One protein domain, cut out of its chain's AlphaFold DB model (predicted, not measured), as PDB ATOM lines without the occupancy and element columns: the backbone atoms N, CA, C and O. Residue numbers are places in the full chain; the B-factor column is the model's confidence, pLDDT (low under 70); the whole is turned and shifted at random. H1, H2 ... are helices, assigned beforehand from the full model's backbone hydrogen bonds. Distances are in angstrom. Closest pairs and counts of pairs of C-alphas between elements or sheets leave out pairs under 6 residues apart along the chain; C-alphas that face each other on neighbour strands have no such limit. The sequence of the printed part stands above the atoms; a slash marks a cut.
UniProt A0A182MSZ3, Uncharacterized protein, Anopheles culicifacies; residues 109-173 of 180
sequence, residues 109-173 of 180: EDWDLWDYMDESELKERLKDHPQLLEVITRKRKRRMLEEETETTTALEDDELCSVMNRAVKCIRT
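AT A GLANCE: This is residues 109 to 173 of the 180 residues of an uncharacterized protein of Anopheles culicifacies (UniProt A0A182MSZ3). One long helix, H3, makes a rod, with two short helices, H1 and H2, as a small head near its first end; residues 144 to 173, of which 144 to 171 belong to H3, stick out. The printed part has 65 residues, three named helices in the order H1, H2, H3 and no named strand: all helix. It is extended, with a radius of gyration of the C-alphas of 20.9 A and spans of 70 by 19 by 17 A.

HOW THE PARTS SIT: H1, residues 110 to 116, and H2, residues 119 to 125, are close but not clearly touching, about perpendicular at 80 degrees; their closest C-alphas, of Leu 113 and Leu 122, are 7.9 A apart. H1 only just touches H3, residues 130 to 171, at its residues 136 to 140 alone, with 3 pairs of C-alphas within 8 A, the closest Asp 110 and Ile 136 at 5.8 A. H2 and H3 are close but not clearly touching, closest at C-alphas 123 and 133, 6.9 A, at a shallow tilt of 22 degrees, opposite ways. Every O i to N i+4 pair is within hydrogen-bond range in H2, 2 of 3 in H1 and 36 of 38 in H3.

IN THESE COORDINATES: H1 begins at C-alpha 110 (257.237, 226.025, 193.234). H3, 60.3 A long, ends at C-alpha 171 (280.660, 209.201, 150.608); H1 and H2 are 10.0 A each.

THE WHOLE: The C-alphas farthest apart, of Asp 128 and Thr 173, are 70.5 A apart. The printed part has no cut, and both links are tight. The model's pLDDT is under 70 at residues 148 to 158 and 169 to 173.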
ATOM      1  N   GLU A 109     252.953 224.544 195.016       81.38
ATOM      2  CA  GLU A 109     254.106 224.049 194.252       81.38
ATOM      3  C   GLU A 109     254.994 225.186 193.735       81.38
ATOM      4  O   GLU A 109     254.520 226.278 193.431       81.38
ATOM      5  N   ASP A 110     256.305 224.948 193.598       76.12
ATOM      6  CA  ASP A 110     257.237 226.025 193.234       76.12
ATOM      7  C   ASP A 110     256.935 226.637 191.852       76.12
ATOM      8  O   ASP A 110     257.231 227.812 191.666       76.12
ATOM      9  N   TRP A 111     256.331 225.885 190.915       71.94
ATOM     10  CA  TRP A 111     255.823 226.424 189.641       71.94
ATOM     11  C   TRP A 111     254.663 227.406 189.876       71.94
ATOM     12  O   TRP A 111     254.752 228.559 189.452       71.94
ATOM     13  N   ASP A 112     253.621 226.976 190.602       78.44
ATOM     14  CA  ASP A 112     252.448 227.796 190.941       78.44
ATOM     15  C   ASP A 112     252.862 229.120 191.599       78.44
ATOM     16  O   ASP A 112     252.257 230.158 191.346       78.44
ATOM     17  N   LEU A 113     253.912 229.114 192.432       78.12
ATOM     18  CA  LEU A 113     254.427 230.331 193.065       78.12
ATOM     19  C   LEU A 113     254.975 231.367 192.068       78.12
ATOM     20  O   LEU A 113     254.957 232.549 192.408       78.12
ATOM     21  N   TRP A 114     255.485 230.973 190.896       74.31
ATOM     22  CA  TRP A 114     256.052 231.919 189.915       74.31
ATOM     23  C   TRP A 114     255.003 232.429 188.931       74.31
ATOM     24  O   TRP A 114     255.038 233.605 188.583       74.31
ATOM     25  N   ASP A 115     254.053 231.579 188.535       80.81
ATOM     26  CA  ASP A 115     252.901 232.005 187.732       80.81
ATOM     27  C   ASP A 115     251.948 232.899 188.551       80.81
ATOM     28  O   ASP A 115     251.216 233.716 187.990       80.81
ATOM     29  N   TYR A 116     251.967 232.773 189.886       82.06
ATOM     30  CA  TYR A 116     251.116 233.550 190.785       82.06
ATOM     31  C   TYR A 116     251.709 234.890 191.265       82.06
ATOM     32  O   TYR A 116     250.932 235.808 191.535       82.06
ATOM     33  N   MET A 117     253.037 235.047 191.403       83.12
ATOM     34  CA  MET A 117     253.623 236.324 191.853       83.12
ATOM     35  C   MET A 117     255.052 236.601 191.361       83.12
ATOM     36  O   MET A 117     255.894 235.708 191.264       83.12
ATOM     37  N   ASP A 118     255.352 237.887 191.158       87.50
ATOM     38  CA  ASP A 118     256.685 238.371 190.787       87.50
ATOM     39  C   ASP A 118     257.751 238.054 191.852       87.50
ATOM     40  O   ASP A 118     257.494 238.029 193.059       87.50
ATOM     41  N   GLU A 119     259.011 237.931 191.420       85.50
ATOM     42  CA  GLU A 119     260.152 237.644 192.305       85.50
ATOM     43  C   GLU A 119     260.310 238.672 193.446       85.50
ATOM     44  O   GLU A 119     260.792 238.329 194.527       85.50
ATOM     45  N   SER A 120     259.896 239.925 193.238       88.44
ATOM     46  CA  SER A 120     259.853 240.963 194.277       88.44
ATOM     47  C   SER A 120     258.784 240.706 195.342       88.44
ATOM     48  O   SER A 120     259.075 240.847 196.528       88.44
ATOM     49  N   GLU A 121     257.581 240.289 194.945       89.50
ATOM     50  CA  GLU A 121     256.478 239.974 195.865       89.50
ATOM     51  C   GLU A 121     256.764 238.676 196.636       89.50
ATOM     52  O   GLU A 121     256.557 238.604 197.850       89.50
ATOM     53  N   LEU A 122     257.366 237.688 195.963       87.12
ATOM     54  CA  LEU A 122     257.867 236.461 196.579       87.12
ATOM     55  C   LEU A 122     258.930 236.749 197.653       87.12
ATOM     56  O   LEU A 122     258.882 236.183 198.747       87.12
ATOM     57  N   LYS A 123     259.874 237.658 197.369       89.56
ATOM     58  CA  LYS A 123     260.892 238.119 198.333       89.56
ATOM     59  C   LYS A 123     260.294 238.882 199.511       89.56
ATOM     60  O   LYS A 123     260.821 238.770 200.615       89.56
ATOM     61  N   GLU A 124     259.222 239.644 199.300       92.06
ATOM     62  CA  GLU A 124     258.531 240.352 200.379       92.06
ATOM     63  C   GLU A 124     257.765 239.379 201.288       92.06
ATOM     64  O   GLU A 124     257.967 239.402 202.503       92.06
ATOM     65  N   ARG A 125     256.968 238.458 200.723       87.06
ATOM     66  CA  ARG A 125     256.225 237.453 201.508       87.06
ATOM     67  C   ARG A 125     257.123 236.445 202.229       87.06
ATOM     68  O   ARG A 125     256.775 236.009 203.321       87.06
ATOM     69  N   LEU A 126     258.264 236.068 201.648       87.38
ATOM     70  CA  LEU A 126     259.204 235.102 202.240       87.38
ATOM     71  C   LEU A 126     260.379 235.751 202.986       87.38
ATOM     72  O   LEU A 126     261.356 235.073 203.306       87.38
ATOM     73  N   LYS A 127     260.284 237.045 203.307       91.31
ATOM     74  CA  LYS A 127     261.311 237.802 204.035       91.31
ATOM     75  C   LYS A 127     261.731 237.148 205.359       91.31
ATOM     76  O   LYS A 127     262.921 237.097 205.661       91.31
ATOM     77  N   ASP A 128     260.769 236.603 206.102       92.75
ATOM     78  CA  ASP A 128     261.002 235.914 207.382       92.75
ATOM     79  C   ASP A 128     261.301 234.406 207.205       92.75
ATOM     80  O   ASP A 128     261.537 233.677 208.173       92.75
ATOM     81  N   HIS A 129     261.333 233.920 205.957       90.62
ATOM     82  CA  HIS A 129     261.573 232.524 205.576       90.62
ATOM     83  C   HIS A 129     262.672 232.398 204.493       90.62
ATOM     84  O   HIS A 129     262.440 231.803 203.434       90.62
ATOM     85  N   PRO A 130     263.901 232.899 204.742       88.81
ATOM     86  CA  PRO A 130     264.962 232.965 203.732       88.81
ATOM     87  C   PRO A 130     265.382 231.594 203.177       88.81
ATOM     88  O   PRO A 130     265.770 231.503 202.016       88.81
ATOM     89  N   GLN A 131     265.263 230.516 203.960       90.06
ATOM     90  CA  GLN A 131     265.529 229.148 203.490       90.06
ATOM     91  C   GLN A 131     264.511 228.683 202.436       90.06
ATOM     92  O   GLN A 131     264.891 228.053 201.453       90.06
ATOM     93  N   LEU A 132     263.226 229.019 202.608       86.19
ATOM     94  CA  LEU A 132     262.175 228.676 201.647       86.19
ATOM     95  C   LEU A 132     262.363 229.473 200.348       86.19
ATOM     96  O   LEU A 132     262.361 228.892 199.265       86.19
ATOM     97  N   LEU A 133     262.649 230.775 200.468       88.69
ATOM     98  CA  LEU A 133     263.021 231.633 199.340       88.69
ATOM     99  C   LEU A 133     264.233 231.080 198.567       88.69
ATOM    100  O   LEU A 133     264.224 231.069 197.333       88.69
ATOM    101  N   GLU A 134     265.267 230.595 199.261       91.06
ATOM    102  CA  GLU A 134     266.434 229.989 198.613       91.06
ATOM    103  C   GLU A 134     266.079 228.679 197.891       91.06
ATOM    104  O   GLU A 134     266.500 228.479 196.755       91.06
ATOM    105  N   VAL A 135     265.271 227.798 198.493       88.62
ATOM    106  CA  VAL A 135     264.834 226.543 197.851       88.62
ATOM    107  C   VAL A 135     264.050 226.818 196.566       88.62
ATOM    108  O   VAL A 135     264.389 226.250 195.525       88.62
ATOM    109  N   ILE A 136     263.066 227.722 196.613       85.94
ATOM    110  CA  ILE A 136     262.234 228.083 195.455       85.94
ATOM    111  C   ILE A 136     263.097 228.714 194.350       85.94
ATOM    112  O   ILE A 136     263.058 228.286 193.196       85.94
ATOM    113  N   THR A 137     263.944 229.691 194.690       86.12
ATOM    114  CA  THR A 137     264.797 230.371 193.694       86.12
ATOM    115  C   THR A 137     265.923 229.486 193.149       86.12
ATOM    116  O   THR A 137     266.305 229.642 191.988       86.12
ATOM    117  N   ARG A 138     266.428 228.513 193.922       87.56
ATOM    118  CA  ARG A 138     267.383 227.497 193.444       87.56
ATOM    119  C   ARG A 138     266.723 226.533 192.456       87.56
ATOM    120  O   ARG A 138     267.317 226.254 191.416       87.56
ATOM    121  N   LYS A 139     265.497 226.068 192.736       85.62
ATOM    122  CA  LYS A 139     264.699 225.276 191.782       85.62
ATOM    123  C   LYS A 139     264.430 226.067 190.498       85.62
ATOM    124  O   LYS A 139     264.651 225.527 189.421       85.62
ATOM    125  N   ARG A 140     264.081 227.358 190.599       83.69
ATOM    126  CA  ARG A 140     263.889 228.250 189.438       83.69
ATOM    127  C   ARG A 140     265.116 228.343 188.545       83.69
ATOM    128  O   ARG A 140     265.004 228.143 187.344       83.69
ATOM    129  N   LYS A 141     266.296 228.584 189.123       85.69
ATOM    130  CA  LYS A 141     267.549 228.641 188.352       85.69
ATOM    131  C   LYS A 141     267.879 227.319 187.661       85.69
ATOM    132  O   LYS A 141     268.402 227.352 186.556       85.69
ATOM    133  N   ARG A 142     267.556 226.178 188.282       84.31
ATOM    134  CA  ARG A 142     267.715 224.865 187.648       84.31
ATOM    135  C   ARG A 142     266.736 224.676 186.483       84.31
ATOM    136  O   ARG A 142     267.195 224.386 185.393       84.31
ATOM    137  N   ARG A 143     265.437 224.923 186.691       76.88
ATOM    138  CA  ARG A 143     264.382 224.752 185.671       76.88
ATOM    139  C   ARG A 143     264.606 225.648 184.442       76.88
ATOM    140  O   ARG A 143     264.443 225.190 183.323       76.88
ATOM    141  N   MET A 144     265.052 226.892 184.655       78.19
ATOM    142  CA  MET A 144     265.458 227.810 183.575       78.19
ATOM    143  C   MET A 144     266.664 227.284 182.782       78.19
ATOM    144  O   MET A 144     266.687 227.409 181.566       78.19
ATOM    145  N   LEU A 145     267.661 226.704 183.464       76.75
ATOM    146  CA  LEU A 145     268.828 226.104 182.811       76.75
ATOM    147  C   LEU A 145     268.438 224.830 182.047       76.75
ATOM    148  O   LEU A 145     268.930 224.608 180.952       76.75
ATOM    149  N   GLU A 146     267.538 224.016 182.606       73.88
ATOM    150  CA  GLU A 146     266.989 222.819 181.959       73.88
ATOM    151  C   GLU A 146     266.249 223.199 180.659       73.88
ATOM    152  O   GLU A 146     266.565 222.644 179.609       73.88
ATOM    153  N   GLU A 147     265.381 224.217 180.680       70.38
ATOM    154  CA  GLU A 147     264.684 224.747 179.491       70.38
ATOM    155  C   GLU A 147     265.643 225.392 178.465       70.38
ATOM    156  O   GLU A 147     265.501 225.185 177.256       70.38
ATOM    157  N   GLU A 148     266.673 226.115 178.918       64.38
ATOM    158  CA  GLU A 148     267.745 226.631 178.052       64.38
ATOM    159  C   GLU A 148     268.538 225.481 177.401       64.38
ATOM    160  O   GLU A 148     268.825 225.535 176.204       64.38
ATOM    161  N   THR A 149     268.828 224.396 178.128       60.84
ATOM    162  CA  THR A 149     269.481 223.207 177.552       60.84
ATOM    163  C   THR A 149     268.570 222.409 176.623       60.84
ATOM    164  O   THR A 149     269.044 221.937 175.597       60.84
ATOM    165  N   GLU A 150     267.273 222.274 176.904       60.41
ATOM    166  CA  GLU A 150     266.338 221.548 176.031       60.41
ATOM    167  C   GLU A 150     266.112 222.310 174.714       60.41
ATOM    168  O   GLU A 150     266.147 221.722 173.634       60.41
ATOM    169  N   THR A 151     265.994 223.641 174.773       57.41
ATOM    170  CA  THR A 151     265.851 224.479 173.570       57.41
ATOM    171  C   THR A 151     267.141 224.627 172.757       57.41
ATOM    172  O   THR A 151     267.064 224.751 171.533       57.41
ATOM    173  N   THR A 152     268.323 224.577 173.385       57.16
ATOM    174  CA  THR A 152     269.610 224.587 172.659       57.16
ATOM    175  C   THR A 152     269.996 223.214 172.112       57.16
ATOM    176  O   THR A 152     270.383 223.137 170.948       57.16
ATOM    177  N   THR A 153     269.817 222.121 172.861       54.56
ATOM    178  CA  THR A 153     270.081 220.758 172.351       54.56
ATOM    179  C   THR A 153     269.157 220.395 171.190       54.56
ATOM    180  O   THR A 153     269.624 219.817 170.214       54.56
ATOM    181  N   ALA A 154     267.889 220.827 171.211       55.97
ATOM    182  CA  ALA A 154     266.974 220.669 170.076       55.97
ATOM    183  C   ALA A 154     267.431 221.403 168.795       55.97
ATOM    184  O   ALA A 154     267.078 220.982 167.696       55.97
ATOM    185  N   LEU A 155     268.217 222.482 168.914       57.03
ATOM    186  CA  LEU A 155     268.854 223.168 167.779       57.03
ATOM    187  C   LEU A 155     270.181 222.510 167.365       57.03
ATOM    188  O   LEU A 155     270.492 222.445 166.175       57.03
ATOM    189  N   GLU A 156     270.959 222.020 168.331       58.53
ATOM    190  CA  GLU A 156     272.272 221.407 168.110       58.53
ATOM    191  C   GLU A 156     272.161 220.025 167.433       58.53
ATOM    192  O   GLU A 156     272.923 219.730 166.507       58.53
ATOM    193  N   ASP A 157     271.152 219.222 167.796       59.97
ATOM    194  CA  ASP A 157     270.840 217.944 167.136       59.97
ATOM    195  C   ASP A 157     270.446 218.138 165.659       59.97
ATOM    196  O   ASP A 157     270.831 217.336 164.801       59.97
ATOM    197  N   ASP A 158     269.733 219.219 165.326       66.69
ATOM    198  CA  ASP A 158     269.317 219.536 163.952       66.69
ATOM    199  C   ASP A 158     270.526 219.934 163.074       66.69
ATOM    200  O   ASP A 158     270.647 219.490 161.921       66.69
ATOM    201  N   GLU A 159     271.489 220.697 163.615       73.31
ATOM    202  CA  GLU A 159     272.748 220.994 162.915       73.31
ATOM    203  C   GLU A 159     273.636 219.745 162.778       73.31
ATOM    204  O   GLU A 159     274.121 219.454 161.676       73.31
ATOM    205  N   LEU A 160     273.796 218.945 163.838       80.69
ATOM    206  CA  LEU A 160     274.556 217.693 163.796       80.69
ATOM    207  C   LEU A 160     273.963 216.709 162.774       80.69
ATOM    208  O   LEU A 160     274.685 216.156 161.933       80.69
ATOM    209  N   CYS A 161     272.638 216.547 162.772       76.94
ATOM    210  CA  CYS A 161     271.905 215.741 161.802       76.94
ATOM    211  C   CYS A 161     272.122 216.250 160.366       76.94
ATOM    212  O   CYS A 161     272.365 215.453 159.450       76.94
ATOM    213  N   SER A 162     272.115 217.569 160.150       81.06
ATOM    214  CA  SER A 162     272.415 218.195 158.855       81.06
ATOM    215  C   SER A 162     273.848 217.902 158.381       81.06
ATOM    216  O   SER A 162     274.056 217.467 157.238       81.06
ATOM    217  N   VAL A 163     274.843 218.041 159.265       81.06
ATOM    218  CA  VAL A 163     276.259 217.740 158.984       81.06
ATOM    219  C   VAL A 163     276.459 216.259 158.647       81.06
ATOM    220  O   VAL A 163     277.099 215.943 157.638       81.06
ATOM    221  N   MET A 164     275.863 215.341 159.414       83.25
ATOM    222  CA  MET A 164     275.934 213.901 159.144       83.25
ATOM    223  C   MET A 164     275.264 213.531 157.811       83.25
ATOM    224  O   MET A 164     275.856 212.818 156.996       83.25
ATOM    225  N   ASN A 165     274.075 214.071 157.522       80.44
ATOM    226  CA  ASN A 165     273.383 213.853 156.248       80.44
ATOM    227  C   ASN A 165     274.170 214.389 155.041       80.44
ATOM    228  O   ASN A 165     274.141 213.792 153.958       80.44
ATOM    229  N   ARG A 166     274.897 215.501 155.205       78.56
ATOM    230  CA  ARG A 166     275.825 216.035 154.198       78.56
ATOM    231  C   ARG A 166     277.032 215.112 154.000       78.56
ATOM    232  O   ARG A 166     277.355 214.799 152.856       78.56
ATOM    233  N   ALA A 167     277.656 214.634 155.077       75.19
ATOM    234  CA  ALA A 167     278.803 213.725 155.004       75.19
ATOM    235  C   ALA A 167     278.454 212.402 154.293       75.19
ATOM    236  O   ALA A 167     279.156 211.991 153.367       75.19
ATOM    237  N   VAL A 168     277.321 211.780 154.641       72.31
ATOM    238  CA  VAL A 168     276.839 210.537 154.006       72.31
ATOM    239  C   VAL A 168     276.593 210.713 152.501       72.31
ATOM    240  O   VAL A 168     276.892 209.805 151.722       72.31
ATOM    241  N   LYS A 169     276.110 211.885 152.061       64.62
ATOM    242  CA  LYS A 169     275.930 212.192 150.628       64.62
ATOM    243  C   LYS A 169     277.259 212.269 149.869       64.62
ATOM    244  O   LYS A 169     277.314 211.789 148.743       64.62
ATOM    245  N   CYS A 170     278.321 212.801 150.476       60.28
ATOM    246  CA  CYS A 170     279.649 212.865 149.853       60.28
ATOM    247  C   CYS A 170     280.337 211.493 149.722       60.28
ATOM    248  O   CYS A 170     281.141 211.303 148.816       60.28
ATOM    249  N   ILE A 171     280.025 210.534 150.599       63.47
ATOM    250  CA  ILE A 171     280.660 209.201 150.608       63.47
ATOM    251  C   ILE A 171     280.064 208.264 149.537       63.47
ATOM    252  O   ILE A 171     280.713 207.311 149.110       63.47
ATOM    253  N   ARG A 172     278.827 208.510 149.076       56.12
ATOM    254  CA  ARG A 172     278.053 207.555 148.255       56.12
ATOM    255  C   ARG A 172     278.029 207.855 146.745       56.12
ATOM    256  O   ARG A 172     277.131 207.383 146.052       56.12
ATOM    257  N   THR A 173     278.990 208.619 146.221       55.50
ATOM    258  CA  THR A 173     279.038 209.016 144.794       55.50
ATOM    259  C   THR A 173     280.316 208.600 144.061       55.50
ATOM    260  O   THR A 173     280.787 209.330 143.196       55.50
TER     261      THR A 173